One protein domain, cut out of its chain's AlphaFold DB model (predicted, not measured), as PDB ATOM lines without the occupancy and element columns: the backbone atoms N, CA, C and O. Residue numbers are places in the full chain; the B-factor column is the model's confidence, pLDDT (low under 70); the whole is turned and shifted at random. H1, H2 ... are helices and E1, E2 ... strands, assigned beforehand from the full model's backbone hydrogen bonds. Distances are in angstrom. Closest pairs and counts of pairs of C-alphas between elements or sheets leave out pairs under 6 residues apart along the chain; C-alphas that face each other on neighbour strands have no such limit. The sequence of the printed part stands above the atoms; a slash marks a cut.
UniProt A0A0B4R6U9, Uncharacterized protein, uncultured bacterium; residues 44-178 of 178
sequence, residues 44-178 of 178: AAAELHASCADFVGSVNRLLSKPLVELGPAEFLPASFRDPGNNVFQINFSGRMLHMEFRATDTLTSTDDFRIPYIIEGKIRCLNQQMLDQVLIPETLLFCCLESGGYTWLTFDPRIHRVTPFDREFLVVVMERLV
ATOM      1  N   ALA A  44      73.137  40.994 -94.373       97.19
ATOM      2  CA  ALA A  44      72.860  41.679 -95.631       97.19
ATOM      3  C   ALA A  44      74.124  41.940 -96.453       97.19
ATOM      4  O   ALA A  44      74.123  41.744 -97.668       97.19
ATOM      5  N   ALA A  45      75.213  42.358 -95.804       98.00
ATOM      6  CA  ALA A  45      76.491  42.589 -96.470       98.00
ATOM      7  C   ALA A  45      77.115  41.289 -97.009       98.00
ATOM      8  O   ALA A  45      77.682  41.291 -98.102       98.00
ATOM      9  N   ALA A  46      76.984  40.176 -96.279       98.12
ATOM     10  CA  ALA A  46      77.425  38.865 -96.752       98.12
ATOM     11  C   ALA A  46      76.604  38.371 -97.954       98.12
ATOM     12  O   ALA A  46      77.172  37.834 -98.901       98.12
ATOM     13  N   GLU A  47      75.292  38.611 -97.971       97.69
ATOM     14  CA  GLU A  47      74.434  38.281 -99.115       97.69
ATOM     15  C   GLU A  47      74.764  39.118-100.360       97.69
ATOM     16  O   GLU A  47      74.824  38.590-101.477       97.69
ATOM     17  N   LEU A  48      75.047  40.412-100.173       98.25
ATOM     18  CA  LEU A  48      75.509  41.289-101.249       98.25
ATOM     19  C   LEU A  48      76.819  40.768-101.859       98.25
ATOM     20  O   LEU A  48      76.956  40.708-103.083       98.25
ATOM     21  N   HIS A  49      77.773  40.366-101.010       98.56
ATOM     22  CA  HIS A  49      79.037  39.775-101.456       98.56
ATOM     23  C   HIS A  49      78.815  38.469-102.216       98.56
ATOM     24  O   HIS A  49      79.323  38.329-103.326       98.56
ATOM     25  N   ALA A  50      78.007  37.557-101.670       98.12
ATOM     26  CA  ALA A  50      77.689  36.279-102.300       98.12
ATOM     27  C   ALA A  50      77.068  36.470-103.693       98.12
ATOM     28  O   ALA A  50      77.497  35.831-104.652       98.12
ATOM     29  N   SER A  51      76.147  37.427-103.837       97.94
ATOM     30  CA  SER A  51      75.553  37.787-105.132       97.94
ATOM     31  C   SER A  51      76.611  38.237-106.149       97.94
ATOM     32  O   SER A  51      76.569  37.847-107.320       97.94
ATOM     33  N   CYS A  52      77.600  39.019-105.704       98.38
ATOM     34  CA  CYS A  52      78.730  39.433-106.536       98.38
ATOM     35  C   CYS A  52      79.647  38.251-106.888       98.38
ATOM     36  O   CYS A  52      80.074  38.125-108.037       98.38
ATOM     37  N   ALA A  53      79.944  37.379-105.922       98.31
ATOM     38  CA  ALA A  53      80.807  36.215-106.104       98.31
ATOM     39  C   ALA A  53      80.198  35.217-107.100       98.31
ATOM     40  O   ALA A  53      80.880  34.761-108.021       98.31
ATOM     41  N   ASP A  54      78.897  34.949-106.980       98.12
ATOM     42  CA  ASP A  54      78.145  34.087-107.892       98.12
ATOM     43  C   ASP A  54      78.128  34.639-109.318       98.12
ATOM     44  O   ASP A  54      78.274  33.888-110.295       98.12
ATOM     45  N   PHE A  55      77.965  35.956-109.454       98.00
ATOM     46  CA  PHE A  55      78.044  36.635-110.740       98.00
ATOM     47  C   PHE A  55      79.442  36.503-111.358       98.00
ATOM     48  O   PHE A  55      79.566  35.997-112.476       98.00
ATOM     49  N   VAL A  56      80.499  36.870-110.625       97.62
ATOM     50  CA  VAL A  56      81.894  36.774-111.093       97.62
ATOM     51  C   VAL A  56      82.255  35.336-111.465       97.62
ATOM     52  O   VAL A  56      82.816  35.095-112.535       97.62
ATOM     53  N   GLY A  57      81.869  34.358-110.644       97.19
ATOM     54  CA  GLY A  57      82.062  32.940-110.940       97.19
ATOM     55  C   GLY A  57      81.329  32.493-112.207       97.19
ATOM     56  O   GLY A  57      81.861  31.694-112.977       97.19
ATOM     57  N   SER A  58      80.131  33.024-112.464       97.25
ATOM     58  CA  SER A  58      79.372  32.740-113.688       97.25
ATOM     59  C   SER A  58      80.036  33.320-114.932       97.25
ATOM     60  O   SER A  58      80.156  32.611-115.927       97.25
ATOM     61  N   VAL A  59      80.520  34.562-114.860       96.06
ATOM     62  CA  VAL A  59      81.247  35.211-115.959       96.06
ATOM     63  C   VAL A  59      82.555  34.475-116.251       96.06
ATOM     64  O   VAL A  59      82.821  34.121-117.395       96.06
ATOM     65  N   ASN A  60      83.342  34.150-115.223       96.75
ATOM     66  CA  ASN A  60      84.627  33.470-115.393       96.75
ATOM     67  C   ASN A  60      84.514  32.071-116.003       96.75
ATOM     68  O   ASN A  60      85.422  31.655-116.713       96.75
ATOM     69  N   ARG A  61      83.402  31.350-115.792       96.56
ATOM     70  CA  ARG A  61      83.155  30.067-116.478       96.56
ATOM     71  C   ARG A  61      82.997  30.213-117.995       96.56
ATOM     72  O   ARG A  61      83.161  29.227-118.707       96.56
ATOM     73  N   LEU A  62      82.664  31.408-118.478       96.06
ATOM     74  CA  LEU A  62      82.483  31.715-119.899       96.06
ATOM     75  C   LEU A  62      83.732  32.351-120.532       96.06
ATOM     76  O   LEU A  62      83.811  32.451-121.755       96.06
ATOM     77  N   LEU A  63      84.707  32.782-119.726       92.81
ATOM     78  CA  LEU A  63      85.915  33.462-120.190       92.81
ATOM     79  C   LEU A  63      87.102  32.499-120.277       92.81
ATOM     80  O   LEU A  63      87.322  31.670-119.401       92.81
ATOM     81  N   SER A  64      87.921  32.643-121.322       84.56
ATOM     82  CA  SER A  64      89.196  31.917-121.428       84.56
ATOM     83  C   SER A  64      90.320  32.660-120.699       84.56
ATOM     84  O   SER A  64      91.025  32.057-119.897       84.56
ATOM     85  N   LYS A  65      90.471  33.964-120.978       83.06
ATOM     86  CA  LYS A  65      91.269  34.997-120.283       83.06
ATOM     87  C   LYS A  65      90.786  36.374-120.784       83.06
ATOM     88  O   LYS A  65      90.321  36.430-121.924       83.06
ATOM     89  N   PRO A  66      90.959  37.477-120.032       80.44
ATOM     90  CA  PRO A  66      91.381  37.564-118.629       80.44
ATOM     91  C   PRO A  66      90.236  37.225-117.664       80.44
ATOM     92  O   PRO A  66      89.077  37.219-118.063       80.44
ATOM     93  N   LEU A  67      90.573  36.916-116.409       89.88
ATOM     94  CA  LEU A  67      89.581  36.634-115.370       89.88
ATOM     95  C   LEU A  67      89.076  37.930-114.733       89.88
ATOM     96  O   LEU A  67      89.805  38.917-114.627       89.88
ATOM     97  N   VAL A  68      87.821  37.889-114.305       95.81
ATOM     98  CA  VAL A  68      87.188  38.886-113.448       95.81
ATOM     99  C   VAL A  68      87.462  38.512-111.991       95.81
ATOM    100  O   VAL A  68      87.282  37.359-111.601       95.81
ATOM    101  N   GLU A  69      87.879  39.467-111.172       96.94
ATOM    102  CA  GLU A  69      88.239  39.243-109.770       96.94
ATOM    103  C   GLU A  69      87.318  40.032-108.840       96.94
ATOM    104  O   GLU A  69      87.045  41.203-109.093       96.94
ATOM    105  N   LEU A  70      86.863  39.402-107.752       98.38
ATOM    106  CA  LEU A  70      86.120  40.053-106.671       98.38
ATOM    107  C   LEU A  70      87.034  40.251-105.457       98.38
ATOM    108  O   LEU A  70      87.652  39.304-104.972       98.38
ATOM    109  N   GLY A  71      87.095  41.480-104.954       96.81
ATOM    110  CA  GLY A  71      87.772  41.858-103.722       96.81
ATOM    111  C   GLY A  71      86.768  42.311-102.654       96.81
ATOM    112  O   GLY A  71      85.936  43.163-102.965       96.81
ATOM    113  N   PRO A  72      86.847  41.805-101.407       97.31
ATOM    114  CA  PRO A  72      87.674  40.674-100.975       97.31
ATOM    115  C   PRO A  72      87.180  39.352-101.590       97.31
ATOM    116  O   PRO A  72      86.030  39.260-102.011       97.31
ATOM    117  N   ALA A  73      88.034  38.324-101.625       95.88
ATOM    118  CA  ALA A  73      87.667  37.015-102.182       95.88
ATOM    119  C   ALA A  73      86.574  36.308-101.359       95.88
ATOM    120  O   ALA A  73      85.702  35.649-101.915       95.88
ATOM    121  N   GLU A  74      86.598  36.499-100.040       95.88
ATOM    122  CA  GLU A  74      85.604  35.994 -99.094       95.88
ATOM    123  C   GLU A  74      85.133  37.137 -98.195       95.88
ATOM    124  O   GLU A  74      85.914  38.031 -97.847       95.88
ATOM    125  N   PHE A  75      83.865  37.099 -97.792       97.75
ATOM    126  CA  PHE A  75      83.302  38.056 -96.849       97.75
ATOM    127  C   PHE A  75      82.330  37.360 -95.902       97.75
ATOM    128  O   PHE A  75      81.318  36.800 -96.319       97.75
ATOM    129  N   LEU A  76      82.641  37.400 -94.608       97.06
ATOM    130  CA  LEU A  76      81.792  36.836 -93.564       97.06
ATOM    131  C   LEU A  76      80.936  37.941 -92.933       97.06
ATOM    132  O   LEU A  76      81.382  39.088 -92.885       97.06
ATOM    133  N   PRO A  77      79.765  37.626 -92.346       97.12
ATOM    134  CA  PRO A  77      78.958  38.621 -91.636       97.12
ATOM    135  C   PRO A  77      79.744  39.391 -90.566       97.12
ATOM    136  O   PRO A  77      79.586  40.598 -90.422       97.12
ATOM    137  N   ALA A  78      80.654  38.707 -89.863       95.12
ATOM    138  CA  ALA A  78      81.525  39.300 -88.847       95.12
ATOM    139  C   ALA A  78      82.618  40.229 -89.416       95.12
ATOM    140  O   ALA A  78      83.263  40.949 -88.659       95.12
ATOM    141  N   SER A  79      82.856  40.210 -90.731       96.44
ATOM    142  CA  SER A  79      83.782  41.123 -91.413       96.44
ATOM    143  C   SER A  79      83.165  42.495 -91.683       96.44
ATOM    144  O   SER A  79      83.895  43.426 -92.032       96.44
ATOM    145  N   PHE A  80      81.844  42.628 -91.528       97.62
ATOM    146  CA  PHE A  80      81.151  43.898 -91.673       97.62
ATOM    147  C   PHE A  80      81.625  44.905 -90.623       97.62
ATOM    148  O   PHE A  80      81.643  44.631 -89.424       97.62
ATOM    149  N   ARG A  81      82.018  46.089 -91.090       96.06
ATOM    150  CA  ARG A  81      82.487  47.193 -90.253       96.06
ATOM    151  C   ARG A  81      81.320  48.102 -89.894       96.06
ATOM    152  O   ARG A  81      80.766  48.759 -90.773       96.06
ATOM    153  N   ASP A  82      80.999  48.146 -88.605       92.31
ATOM    154  CA  ASP A  82      80.004  49.031 -87.995       92.31
ATOM    155  C   ASP A  82      80.543  49.507 -86.627       92.31
ATOM    156  O   ASP A  82      80.600  48.701 -85.693       92.31
ATOM    157  N   PRO A  83      81.032  50.757 -86.495       87.88
ATOM    158  CA  PRO A  83      81.025  51.817 -87.502       87.88
ATOM    159  C   PRO A  83      82.148  51.664 -88.545       87.88
ATOM    160  O   PRO A  83      83.258  51.226 -88.238       87.88
ATOM    161  N   GLY A  84      81.887  52.087 -89.784       92.50
ATOM    162  CA  GLY A  84      82.911  52.202 -90.827       92.50
ATOM    163  C   GLY A  84      82.402  51.950 -92.244       92.50
ATOM    164  O   GLY A  84      81.279  51.494 -92.454       92.50
ATOM    165  N   ASN A  85      83.259  52.244 -93.224       95.38
ATOM    166  CA  ASN A  85      82.994  51.911 -94.621       95.38
ATOM    167  C   ASN A  85      83.442  50.476 -94.917       95.38
ATOM    168  O   ASN A  85      84.508  50.019 -94.486       95.38
ATOM    169  N   ASN A  86      82.620  49.795 -95.701       98.06
ATOM    170  CA  ASN A  86      82.843  48.485 -96.280       98.06
ATOM    171  C   ASN A  86      82.987  48.664 -97.791       98.06
ATOM    172  O   ASN A  86      82.352  49.542 -98.383       98.06
ATOM    173  N   VAL A  87      83.855  47.866 -98.405       98.12
ATOM    174  CA  VAL A  87      84.214  48.022 -99.814       98.12
ATOM    175  C   VAL A  87      84.231  46.668-100.494       98.12
ATOM    176  O   VAL A  87      84.953  45.781-100.042       98.12
ATOM    177  N   PHE A  88      83.506  46.564-101.608       98.38
ATOM    178  CA  PHE A  88      83.632  45.483-102.582       98.38
ATOM    179  C   PHE A  88      84.102  46.036-103.926       98.38
ATOM    180  O   PHE A  88      83.736  47.143-104.324       98.38
ATOM    181  N   GLN A  89      84.921  45.268-104.636       97.62
ATOM    182  CA  GLN A  89      85.455  45.648-105.942       97.62
ATOM    183  C   GLN A  89      85.403  44.473-106.903       97.62
ATOM    184  O   GLN A  89      85.922  43.409-106.583       97.62
ATOM    185  N   ILE A  90      84.830  44.677-108.086       97.31
ATOM    186  CA  ILE A  90      84.937  43.735-109.202       97.31
ATOM    187  C   ILE A  90      85.885  44.338-110.235       97.31
ATOM    188  O   ILE A  90      85.635  45.438-110.724       97.31
ATOM    189  N   ASN A  91      86.960  43.627-110.565       95.19
ATOM    190  CA  ASN A  91      88.045  44.122-111.407       95.19
ATOM    191  C   ASN A  91      88.303  43.203-112.600       95.19
ATOM    192  O   ASN A  91      88.285  41.983-112.463       95.19
ATOM    193  N   PHE A  92      88.608  43.788-113.758       93.62
ATOM    194  CA  PHE A  92      89.159  43.074-114.914       93.62
ATOM    195  C   PHE A  92      89.887  44.054-115.841       93.62
ATOM    196  O   PHE A  92      89.381  45.133-116.115       93.62
ATOM    197  N   SER A  93      91.072  43.706-116.352       89.88
ATOM    198  CA  SER A  93      91.772  44.477-117.407       89.88
ATOM    199  C   SER A  93      91.846  46.005-117.200       89.88
ATOM    200  O   SER A  93      91.673  46.768-118.149       89.88
ATOM    201  N   GLY A  94      92.063  46.476-115.967       87.62
ATOM    202  CA  GLY A  94      92.110  47.916-115.657       87.62
ATOM    203  C   GLY A  94      90.744  48.618-115.590       87.62
ATOM    204  O   GLY A  94      90.685  49.844-115.518       87.62
ATOM    205  N   ARG A  95      89.650  47.856-115.608       91.88
ATOM    206  CA  ARG A  95      88.268  48.294-115.385       91.88
ATOM    207  C   ARG A  95      87.803  47.801-114.022       91.88
ATOM    208  O   ARG A  95      88.146  46.691-113.613       91.88
ATOM    209  N   MET A  96      87.050  48.640-113.323       92.75
ATOM    210  CA  MET A  96      86.650  48.407-111.942       92.75
ATOM    211  C   MET A  96      85.205  48.839-111.721       92.75
ATOM    212  O   MET A  96      84.815  49.961-112.038       92.75
ATOM    213  N   LEU A  97      84.435  47.956-111.102       95.25
ATOM    214  CA  LEU A  97      83.205  48.291-110.411       95.25
ATOM    215  C   LEU A  97      83.520  48.392-108.919       95.25
ATOM    216  O   LEU A  97      83.940  47.413-108.305       95.25
ATOM    217  N   HIS A  98      83.330  49.570-108.339       95.94
ATOM    218  CA  HIS A  98      83.616  49.841-106.936       95.94
ATOM    219  C   HIS A  98      82.322  50.100-106.170       95.94
ATOM    220  O   HIS A  98      81.550  50.986-106.531       95.94
ATOM    221  N   MET A  99      82.104  49.331-105.109       97.81
ATOM    222  CA  MET A  99      80.955  49.438-104.219       97.81
ATOM    223  C   MET A  99      81.453  49.830-102.834       97.81
ATOM    224  O   MET A  99      82.189  49.077-102.201       97.81
ATOM    225  N   GLU A 100      81.048  51.002-102.365       97.81
ATOM    226  CA  GLU A 100      81.367  51.516-101.033       97.81
ATOM    227  C   GLU A 100      80.067  51.680-100.250       97.81
ATOM    228  O   GLU A 100      79.139  52.319-100.742       97.81
ATOM    229  N   PHE A 101      79.976  51.113 -99.051       97.94
ATOM    230  CA  PHE A 101      78.745  51.139 -98.258       97.94
ATOM    231  C   PHE A 101      79.014  51.124 -96.754       97.94
ATOM    232  O   PHE A 101      80.073  50.702 -96.291       97.94
ATOM    233  N   ARG A 102      78.045  51.593 -95.970       97.25
ATOM    234  CA  ARG A 102      78.141  51.712 -94.512       97.25
ATOM    235  C   ARG A 102      76.780  51.566 -93.848       97.25
ATOM    236  O   ARG A 102      75.745  51.847 -94.454       97.25
ATOM    237  N   ALA A 103      76.799  51.160 -92.585       94.88
ATOM    238  CA  ALA A 103      75.625  51.220 -91.729       94.88
ATOM    239  C   ALA A 103      75.138  52.669 -91.556       94.88
ATOM    240  O   ALA A 103      75.938  53.606 -91.550       94.88
ATOM    241  N   THR A 104      73.830  52.843 -91.390       90.69
ATOM    242  CA  THR A 104      73.244  54.119 -90.965       90.69
ATOM    243  C   THR A 104      73.117  54.175 -89.443       90.69
ATOM    244  O   THR A 104      72.847  53.161 -88.802       90.69
ATOM    245  N   ASP A 105      73.245  55.353 -88.833       77.75
ATOM    246  CA  ASP A 105      73.069  55.483 -87.375       77.75
ATOM    247  C   ASP A 105      71.619  55.197 -86.943       77.75
ATOM    248  O   ASP A 105      71.359  54.655 -85.870       77.75
ATOM    249  N   THR A 106      70.662  55.518 -87.815       75.50
ATOM    250  CA  THR A 106      69.224  55.302 -87.621       75.50
ATOM    251  C   THR A 106      68.592  54.687 -88.863       75.50
ATOM    252  O   THR A 106      69.177  54.712 -89.944       75.50
ATOM    253  N   LEU A 107      67.376  54.149 -88.733       75.75
ATOM    254  CA  LEU A 107      66.565  53.801 -89.897       75.75
ATOM    255  C   LEU A 107      66.249  55.090 -90.670       75.75
ATOM    256  O   LEU A 107      65.544  55.958 -90.153       75.75
ATOM    257  N   THR A 108      66.803  55.221 -91.873       75.44
ATOM    258  CA  THR A 108      66.785  56.482 -92.624       75.44
ATOM    259  C   THR A 108      65.877  56.379 -93.841       75.44
ATOM    260  O   THR A 108      65.774  55.332 -94.472       75.44
ATOM    261  N   SER A 109      65.223  57.490 -94.159       70.81
ATOM    262  CA  SER A 109      64.521  57.758 -95.410       70.81
ATOM    263  C   SER A 109      64.866  59.194 -95.794       70.81
ATOM    264  O   SER A 109      64.867  60.065 -94.922       70.81
ATOM    265  N   THR A 110      65.156  59.459 -97.063       74.31
ATOM    266  CA  THR A 110      65.441  60.814 -97.561       74.31
ATOM    267  C   THR A 110      64.289  61.318 -98.424       74.31
ATOM    268  O   THR A 110      63.402  60.549 -98.803       74.31
ATOM    269  N   ASP A 111      64.284  62.615 -98.738       67.31
ATOM    270  CA  ASP A 111      63.270  63.196 -99.626       67.31
ATOM    271  C   ASP A 111      63.290  62.543-101.018       67.31
ATOM    272  O   ASP A 111      62.222  62.308-101.598       67.31
ATOM    273  N   ASP A 112      64.494  62.192-101.484       68.94
ATOM    274  CA  ASP A 112      64.768  61.587-102.789       68.94
ATOM    275  C   ASP A 112      64.603  60.057-102.799       68.94
ATOM    276  O   ASP A 112      64.267  59.485-103.835       68.94
ATOM    277  N   PHE A 113      64.804  59.382-101.660       80.81
ATOM    278  CA  PHE A 113      64.641  57.934-101.516       80.81
ATOM    279  C   PHE A 113      63.842  57.601-100.250       80.81
ATOM    280  O   PHE A 113      64.362  57.578 -99.133       80.81
ATOM    281  N   ARG A 114      62.544  57.333-100.442       83.56
ATOM    282  CA  ARG A 114      61.545  57.268 -99.360       83.56
ATOM    283  C   ARG A 114      61.334  55.887 -98.733       83.56
ATOM    284  O   ARG A 114      60.338  55.660 -98.048       83.56
ATOM    285  N   ILE A 115      62.225  54.944 -99.017       85.19
ATOM    286  CA  ILE A 115      62.147  53.581 -98.492       85.19
ATOM    287  C   ILE A 115      63.094  53.494 -97.293       85.19
ATOM    288  O   ILE A 115      64.267  53.814 -97.458       85.19
ATOM    289  N   PRO A 116      62.635  53.074 -96.102       89.69
ATOM    290  CA  PRO A 116      63.496  52.948 -94.933       89.69
ATOM    291  C   PRO A 116      64.660  51.964 -95.139       89.69
ATOM    292  O   PRO A 116      64.437  50.793 -95.462       89.69
ATOM    293  N   TYR A 117      65.892  52.412 -94.891       93.25
ATOM    294  CA  TYR A 117      67.107  51.615 -95.088       93.25
ATOM    295  C   TYR A 117      68.059  51.629 -93.885       93.25
ATOM    296  O   TYR A 117      68.062  52.549 -93.064       93.25
ATOM    297  N   ILE A 118      68.860  50.563 -93.785       93.81
ATOM    298  CA  ILE A 118      69.781  50.288 -92.663       93.81
ATOM    299  C   ILE A 118      71.258  50.279 -93.072       93.81
ATOM    300  O   ILE A 118      72.139  50.297 -92.208       93.81
ATOM    301  N   ILE A 119      71.506  50.219 -94.382       96.31
ATOM    302  CA  ILE A 119      72.809  50.375 -95.026       96.31
ATOM    303  C   ILE A 119      72.596  51.279 -96.234       96.31
ATOM    304  O   ILE A 119      71.639  51.089 -96.988       96.31
ATOM    305  N   GLU A 120      73.504  52.226 -96.422       96.19
ATOM    306  CA  GLU A 120      73.596  53.062 -97.615       96.19
ATOM    307  C   GLU A 120      74.976  52.930 -98.248       96.19
ATOM    308  O   GLU A 120      75.977  52.668 -97.577       96.19
ATOM    309  N   GLY A 121      75.037  53.131 -99.554       96.19
ATOM    310  CA  GLY A 121      76.259  53.001-100.312       96.19
ATOM    311  C   GLY A 121      76.153  53.578-101.707       96.19
ATOM    312  O   GLY A 121      75.156  54.186-102.101       96.19
ATOM    313  N   LYS A 122      77.242  53.413-102.444       96.12
ATOM    314  CA  LYS A 122      77.468  53.988-103.760       96.12
ATOM    315  C   LYS A 122      78.195  52.973-104.623       96.12
ATOM    316  O   LYS A 122      79.131  52.314-104.173       96.12
ATOM    317  N   ILE A 123      77.775  52.892-105.874       96.00
ATOM    318  CA  ILE A 123      78.336  52.034-106.908       96.00
ATOM    319  C   ILE A 123      78.926  52.938-107.981       96.00
ATOM    320  O   ILE A 123      78.234  53.807-108.514       96.00
ATOM    321  N   ARG A 124      80.206  52.734-108.291       93.06
ATOM    322  CA  ARG A 124      80.967  53.526-109.261       93.06
ATOM    323  C   ARG A 124      81.607  52.620-110.297       93.06
ATOM    324  O   ARG A 124      82.291  51.661-109.948       93.06
ATOM    325  N   CYS A 125      81.411  52.959-111.564       90.81
ATOM    326  CA  CYS A 125      82.129  52.347-112.678       90.81
ATOM    327  C   CYS A 125      83.370  53.177-112.989       90.81
ATOM    328  O   CYS A 125      83.280  54.399-113.105       90.81
ATOM    329  N   LEU A 126      84.513  52.519-113.127       88.38
ATOM    330  CA  LEU A 126      85.795  53.153-113.390       88.38
ATOM    331  C   LEU A 126      86.479  52.429-114.552       88.38
ATOM    332  O   LEU A 126      86.720  51.222-114.504       88.38
ATOM    333  N   ASN A 127      86.822  53.181-115.591       85.62
ATOM    334  CA  ASN A 127      87.747  52.767-116.637       85.62
ATOM    335  C   ASN A 127      88.595  53.976-117.065       85.62
ATOM    336  O   ASN A 127      88.279  55.113-116.708       85.62
ATOM    337  N   GLN A 128      89.673  53.747-117.817       78.19
ATOM    338  CA  GLN A 128      90.591  54.823-118.202       78.19
ATOM    339  C   GLN A 128      89.888  55.957-118.970       78.19
ATOM    340  O   GLN A 128      90.082  57.123-118.649       78.19
ATOM    341  N   GLN A 129      88.987  55.628-119.902       78.88
ATOM    342  CA  GLN A 129      88.238  56.625-120.676       78.88
ATOM    343  C   GLN A 129      87.312  57.486-119.801       78.88
ATOM    344  O   GLN A 129      87.201  58.689-120.014       78.88
ATOM    345  N   MET A 130      86.655  56.883-118.808       80.06
ATOM    346  CA  MET A 130      85.778  57.565-117.853       80.06
ATOM    347  C   MET A 130      86.558  58.525-116.954       80.06
ATOM    348  O   MET A 130      86.078  59.621-116.666       80.06
ATOM    349  N   LEU A 131      87.767  58.134-116.541       77.56
ATOM    350  CA  LEU A 131      88.664  58.994-115.771       77.56
ATOM    351  C   LEU A 131      89.130  60.193-116.603       77.56
ATOM    352  O   LEU A 131      89.055  61.321-116.122       77.56
ATOM    353  N   ASP A 132      89.516  59.965-117.861       78.06
ATOM    354  CA  ASP A 132      89.949  61.026-118.779       78.06
ATOM    355  C   ASP A 132      88.821  62.033-119.078       78.06
ATOM    356  O   ASP A 132      89.068  63.225-119.251       78.06
ATOM    357  N   GLN A 133      87.570  61.565-119.109       75.69
ATOM    358  CA  GLN A 133      86.385  62.393-119.357       75.69
ATOM    359  C   GLN A 133      85.773  62.998-118.082       75.69
ATOM    360  O   GLN A 133      84.797  63.741-118.176       75.69
ATOM    361  N   VAL A 134      86.314  62.694-116.894       72.69
ATOM    362  CA  VAL A 134      85.771  63.118-115.584       72.69
ATOM    363  C   VAL A 134      84.301  62.695-115.398       72.69
ATOM    364  O   VAL A 134      83.506  63.345-114.719       72.69
ATOM    365  N   LEU A 135      83.914  61.573-116.005       73.50
ATOM    366  CA  LEU A 135      82.572  61.011-115.907       73.50
ATOM    367  C   LEU A 135      82.638  59.754-115.049       73.50
ATOM    368  O   LEU A 135      82.928  58.675-115.551       73.50
ATOM    369  N   ILE A 136      82.318  59.883-113.761       76.88
ATOM    370  CA  ILE A 136      82.142  58.733-112.866       76.88
ATOM    371  C   ILE A 136      80.650  58.622-112.541       76.88
ATOM    372  O   ILE A 136      80.154  59.337-111.667       76.88
ATOM    373  N   PRO A 137      79.889  57.787-113.274       78.25
ATOM    374  CA  PRO A 137      78.527  57.455-112.897       78.25
ATOM    375  C   PRO A 137      78.477  56.882-111.490       78.25
ATOM    376  O   PRO A 137      79.174  55.916-111.186       78.25
ATOM    377  N   GLU A 138      77.639  57.495-110.659       88.62
ATOM    378  CA  GLU A 138      77.350  57.037-109.310       88.62
ATOM    379  C   GLU A 138      75.889  56.593-109.252       88.62
ATOM    380  O   GLU A 138      74.976  57.365-109.558       88.62
ATOM    381  N   THR A 139      75.687  55.336-108.876       93.62
ATOM    382  CA  THR A 139      74.379  54.771-108.545       93.62
ATOM    383  C   THR A 139      74.356  54.540-107.042       93.62
ATOM    384  O   THR A 139      75.309  53.994-106.490       93.62
ATOM    385  N   LEU A 140      73.302  54.977-106.358       95.56
ATOM    386  CA  LEU A 140      73.172  54.753-104.919       95.56
ATOM    387  C   LEU A 140      72.734  53.310-104.656       95.56
ATOM    388  O   LEU A 140      72.032  52.719-105.474       95.56
ATOM    389  N   LEU A 141      73.152  52.755-103.525       97.06
ATOM    390  CA  LEU A 141      72.859  51.396-103.077       97.06
ATOM    391  C   LEU A 141      72.259  51.453-101.671       97.06
ATOM    392  O   LEU A 141      72.804  52.125-100.800       97.06
ATOM    393  N   PHE A 142      71.176  50.721-101.437       96.94
ATOM    394  CA  PHE A 142      70.459  50.721-100.166       96.94
ATOM    395  C   PHE A 142      70.052  49.307 -99.760       96.94
ATOM    396  O   PHE A 142      69.490  48.570-100.568       96.94
ATOM    397  N   CYS A 143      70.275  48.953 -98.494       96.81
ATOM    398  CA  CYS A 143      69.670  47.773 -97.875       96.81
ATOM    399  C   CYS A 143      68.399  48.207 -97.143       96.81
ATOM    400  O   CYS A 143      68.467  48.821 -96.071       96.81
ATOM    401  N   CYS A 144      67.253  47.936 -97.755       94.75
ATOM    402  CA  CYS A 144      65.943  48.354 -97.277       94.75
ATOM    403  C   CYS A 144      65.322  47.266 -96.405       94.75
ATOM    404  O   CYS A 144      65.432  46.084 -96.728       94.75
ATOM    405  N   LEU A 145      64.660  47.651 -95.314       89.81
ATOM    406  CA  LEU A 145      63.951  46.689 -94.467       89.81
ATOM    407  C   LEU A 145      62.599  46.321 -95.073       89.81
ATOM    408  O   LEU A 145      61.814  47.199 -95.428       89.81
ATOM    409  N   GLU A 146      62.294  45.028 -95.087       84.44
ATOM    410  CA  GLU A 146      60.988  44.502 -95.477       84.44
ATOM    411  C   GLU A 146      60.389  43.637 -94.363       84.44
ATOM    412  O   GLU A 146      61.047  43.273 -93.383       84.44
ATOM    413  N   SER A 147      59.103  43.303 -94.496       75.94
ATOM    414  CA  SER A 147      58.412  42.436 -93.537       75.94
ATOM    415  C   SER A 147      59.029  41.036 -93.561       75.94
ATOM    416  O   SER A 147      58.702  40.227 -94.421       75.94
ATOM    417  N   GLY A 148      59.917  40.754 -92.607       76.50
ATOM    418  CA  GLY A 148      60.586  39.457 -92.485       76.50
ATOM    419  C   GLY A 148      61.988  39.375 -93.097       76.50
ATOM    420  O   GLY A 148      62.537  38.278 -93.137       76.50
ATOM    421  N   GLY A 149      62.591  40.490 -93.529       86.50
ATOM    422  CA  GLY A 149      63.945  40.472 -94.086       86.50
ATOM    423  C   GLY A 149      64.450  41.838 -94.543       86.50
ATOM    424  O   GLY A 149      64.101  42.877 -93.978       86.50
ATOM    425  N   TYR A 150      65.292  41.819 -95.568       93.06
ATOM    426  CA  TYR A 150      65.806  43.004 -96.236       93.06
ATOM    427  C   TYR A 150      65.881  42.770 -97.744       93.06
ATOM    428  O   TYR A 150      65.890  41.628 -98.199       93.06
ATOM    429  N   THR A 151      65.966  43.854 -98.505       95.44
ATOM    430  CA  THR A 151      66.209  43.805 -99.946       95.44
ATOM    431  C   THR A 151      67.249  44.843-100.345       95.44
ATOM    432  O   THR A 151      67.320  45.929 -99.758       95.44
ATOM    433  N   TRP A 152      68.056  44.524-101.353       97.56
ATOM    434  CA  TRP A 152      69.034  45.455-101.902       97.56
ATOM    435  C   TRP A 152      68.449  46.199-103.096       97.56
ATOM    436  O   TRP A 152      68.078  45.600-104.105       97.56
ATOM    437  N   LEU A 153      68.393  47.523-102.986       96.88
ATOM    438  CA  LEU A 153      67.909  48.413-104.033       96.88
ATOM    439  C   LEU A 153      69.022  49.334-104.502       96.88
ATOM    440  O   LEU A 153      69.852  49.805-103.727       96.88
ATOM    441  N   THR A 154      68.991  49.628-105.787       96.00
ATOM    442  CA  THR A 154      69.821  50.631-106.434       96.00
ATOM    443  C   THR A 154      68.950  51.795-106.864       96.00
ATOM    444  O   THR A 154      67.788  51.613-107.231       96.00
ATOM    445  N   PHE A 155      69.505  52.998-106.808       94.56
ATOM    446  CA  PHE A 155      68.835  54.207-107.258       94.56
ATOM    447  C   PHE A 155      69.756  55.011-108.167       94.56
ATOM    448  O   PHE A 155      70.842  55.433-107.761       94.56
ATOM    449  N   ASP A 156      69.318  55.220-109.406       91.38
ATOM    450  CA  ASP A 156      69.997  56.097-110.354       91.38
ATOM    451  C   ASP A 156      69.388  57.509-110.265       91.38
ATOM    452  O   ASP A 156      68.262  57.715-110.737       91.38
ATOM    453  N   PRO A 157      70.107  58.497-109.694       86.94
ATOM    454  CA  PRO A 157      69.583  59.849-109.520       86.94
ATOM    455  C   PRO A 157      69.388  60.597-110.845       86.94
ATOM    456  O   PRO A 157      68.650  61.576-110.886       86.94
ATOM    457  N   ARG A 158      70.020  60.157-111.941       85.38
ATOM    458  CA  ARG A 158      69.965  60.847-113.243       85.38
ATOM    459  C   ARG A 158      68.644  60.614-113.955       85.38
ATOM    460  O   ARG A 158      68.141  61.497-114.637       85.38
ATOM    461  N   ILE A 159      68.114  59.404-113.805       88.81
ATOM    462  CA  ILE A 159      66.850  58.968-114.406       88.81
ATOM    463  C   ILE A 159      65.765  58.716-113.354       88.81
ATOM    464  O   ILE A 159      64.687  58.240-113.698       88.81
ATOM    465  N   HIS A 160      66.062  59.018-112.087       88.69
ATOM    466  CA  HIS A 160      65.184  58.843-110.934       88.69
ATOM    467  C   HIS A 160      64.542  57.446-110.884       88.69
ATOM    468  O   HIS A 160      63.329  57.293-110.732       88.69
ATOM    469  N   ARG A 161      65.365  56.407-111.072       90.50
ATOM    470  CA  ARG A 161      64.900  55.019-111.202       90.50
ATOM    471  C   ARG A 161      65.418  54.162-110.059       90.50
ATOM    472  O   ARG A 161      66.619  54.141-109.806       90.50
ATOM    473  N   VAL A 162      64.506  53.419-109.434       93.88
ATOM    474  CA  VAL A 162      64.820  52.369-108.459       93.88
ATOM    475  C   VAL A 162      64.801  51.009-109.153       93.88
ATOM    476  O   VAL A 162      63.876  50.709-109.911       93.88
ATOM    477  N   THR A 163      65.811  50.189-108.889       94.81
ATOM    478  CA  THR A 163      65.938  48.822-109.413       94.81
ATOM    479  C   THR A 163      66.513  47.891-108.350       94.81
ATOM    480  O   THR A 163      67.340  48.340-107.558       94.81
ATOM    481  N   PRO A 164      66.135  46.605-108.308       96.44
ATOM    482  CA  PRO A 164      66.818  45.633-107.459       96.44
ATOM    483  C   PRO A 164      68.318  45.567-107.776       96.44
ATOM    484  O   PRO A 164      68.720  45.738-108.928       96.44
ATOM    485  N   PHE A 165      69.147  45.328-106.761       97.31
ATOM    486  CA  PHE A 165      70.517  44.874-106.985       97.31
ATOM    487  C   PHE A 165      70.472  43.365-107.225       97.31
ATOM    488  O   PHE A 165      70.345  42.579-106.290       97.31
ATOM    489  N   ASP A 166      70.544  42.958-108.485       96.06
ATOM    490  CA  ASP A 166      70.503  41.557-108.883       96.06
ATOM    491  C   ASP A 166      71.530  41.255-109.986       96.06
ATOM    492  O   ASP A 166      72.383  42.076-110.345       96.06
ATOM    493  N   ARG A 167      71.465  40.036-110.528       96.19
ATOM    494  CA  ARG A 167      72.332  39.617-111.630       96.19
ATOM    495  C   ARG A 167      72.172  40.509-112.863       96.19
ATOM    496  O   ARG A 167      73.174  40.794-113.508       96.19
ATOM    497  N   GLU A 168      70.951  40.912-113.197       96.31
ATOM    498  CA  GLU A 168      70.679  41.723-114.387       96.31
ATOM    499  C   GLU A 168      71.293  43.116-114.236       96.31
ATOM    500  O   GLU A 168      71.967  43.608-115.138       96.31
ATOM    501  N   PHE A 169      71.162  43.714-113.049       95.44
ATOM    502  CA  PHE A 169      71.852  44.956-112.717       95.44
ATOM    503  C   PHE A 169      73.372  44.830-112.911       95.44
ATOM    504  O   PHE A 169      73.983  45.685-113.557       95.44
ATOM    505  N   LEU A 170      73.988  43.756-112.401       96.00
ATOM    506  CA  LEU A 170      75.427  43.517-112.559       96.00
ATOM    507  C   LEU A 170      75.839  43.347-114.029       96.00
ATOM    508  O   LEU A 170      76.878  43.881-114.415       96.00
ATOM    509  N   VAL A 171      75.032  42.675-114.857       95.69
ATOM    510  CA  VAL A 171      75.263  42.587-116.312       95.69
ATOM    511  C   VAL A 171      75.273  43.983-116.930       95.69
ATOM    512  O   VAL A 171      76.288  44.379-117.500       95.69
ATOM    513  N   VAL A 172      74.204  44.762-116.739       93.38
ATOM    514  CA  VAL A 172      74.060  46.112-117.314       93.38
ATOM    515  C   VAL A 172      75.215  47.028-116.909       93.38
ATOM    516  O   VAL A 172      75.705  47.833-117.700       93.38
ATOM    517  N   VAL A 173      75.655  46.937-115.657       91.56
ATOM    518  CA  VAL A 173      76.763  47.741-115.137       91.56
ATOM    519  C   VAL A 173      78.101  47.304-115.732       91.56
ATOM    520  O   VAL A 173      78.901  48.155-116.119       91.56
ATOM    521  N   MET A 174      78.344  45.999-115.847       91.69
ATOM    522  CA  MET A 174      79.579  45.467-116.425       91.69
ATOM    523  C   MET A 174      79.668  45.715-117.932       91.69
ATOM    524  O   MET A 174      80.755  46.003-118.424       91.69
ATOM    525  N   GLU A 175      78.551  45.696-118.661       91.44
ATOM    526  CA  GLU A 175      78.506  46.064-120.082       91.44
ATOM    527  C   GLU A 175      78.964  47.507-120.322       91.44
ATOM    528  O   GLU A 175      79.639  47.775-121.309       91.44
ATOM    529  N   ARG A 176      78.692  48.435-119.394       86.12
ATOM    530  CA  ARG A 176      79.190  49.825-119.475       86.12
ATOM    531  C   ARG A 176      80.699  49.936-119.276       86.12
ATOM    532  O   ARG A 176      81.290  50.961-119.616       86.12
ATOM    533  N   LEU A 177      81.303  48.932-118.646       87.12
ATOM    534  CA  LEU A 177      82.744  48.859-118.475       87.12
ATOM    535  C   LEU A 177      83.428  48.255-119.697       87.12
ATOM    536  O   LEU A 177      84.641  48.422-119.775       87.12
ATOM    537  N   VAL A 178      82.709  47.561-120.596       85.62
ATOM    538  CA  VAL A 178      83.226  46.936-121.833       85.62
ATOM    539  C   VAL A 178      83.406  47.968-122.950       85.62
ATOM    540  O   VAL A 178      84.547  48.045-123.474       85.62
TER     541      VAL A 178
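What this domain is: This is residues 44 to 178 of the 178 residues of an uncharacterized protein of uncultured bacterium (UniProt A0A0B4R6U9). One twisted antiparallel sheet of seven strands curls round the long helix H1, which runs through its hollow; the short helix H3 packs on H1's residues 51 to 55 and fills in the same face of the sheet. The tiny helix H2 only grazes the sheet, far from the mean of the C-alphas, and a long stretch, residues 72 to 84, joins the first two strands. The printed part has 135 residues with three named helices and seven named strands, in the order H1 E1 E2 E3 E4 H2 E5 E6 E7 H3, the sheet running E1 - E2 - E3 - E4 - E5 - E6 - E7; the class is mixed, helices and strands. The whole is compact, with a radius of gyration of the C-alphas of 15.0 A, and spans 44 by 34 by 25 A.

How they stand to each other: Begin at one edge of the sheet with E1, residues 69 to 71, whose hairpin partner E2, residues 85 to 92, has N 89 at 2.9 A from O 71. Next comes E3, residues 95 to 108, a hairpin with E2; look for N 88 and O 99, 2.9 A apart. E3 bends by 99 degrees at residue 105, and its next hairpin partner is E4, residues 117 to 126, where N 98 and O 124 are 2.8 A apart. These four make a meander, each strand the antiparallel neighbour of the one before. Beside E4 find E5, residues 138 to 146, with N 121 and O 141 2.7 A apart. E5, E6 at residues 149 to 156 and E7 at residues 161 to 164 make a second meander: N 142 and O 153 are 2.8 A apart, and N 154 and O 163 are 2.7 A apart. E7 is the other edge strand. From edge to edge the strands' lines turn by 96 degrees and the way across the sheet turns by 82 degrees. H1, residues 44 to 60, and H3, residues 167 to 175, are on one face of the sheet, in two layers, helices over one face. The closest C-alphas of H1 and E1 are those of Ala 53 and Leu 70, 6.6 A apart; those of H1 and E6 are Ala 44 and Tyr 150, 7.2 A apart. H3 has a height over the sheet of 5.6 A and lies over none of the strands. H1 and H3 touch, with residues 51 to 55 of H1 alone, closest at the C-alphas of Phe 55 and Arg 167, 6.5 A; they run the same way at a steep tilt of 58 degrees. H2, residues 128 to 132, is only just on the sheet, with 5 pairs of C-alphas within 10 A, and is apart from H1 and H3. In H1, H2 and H3 every O i to N i+4 pair is within hydrogen-bond range.

Where its parts are: Find C-alpha 95 at (88.268, 48.294, -115.385); from there E3, the longest strand, covers 32.4 A to C-alpha 108. E4 measures 26.2 A, E5 24.8 A, E6 23.4 A and E2 23.0 A, while E7 has 10.3 A and E1 6.6 A. H1 starts at C-alpha 44 at (72.860, 41.679, -95.631) and runs 24.4 A to C-alpha 60. H2 is 6.3 A long, and H3 runs 12.3 A to C-alpha 175 at (78.506, 46.064, -120.082).

The domain as a whole: Look for the two farthest C-alphas at Ser 64 and Asp 111, 46.1 A apart. The printed part has no cut and ends at residue 178, the chain's last. The link from E1 to E2 is long, with 13 residues. The mean pLDDT of the printed part is 91.1, and residues 111 to 112 of this model are under 70.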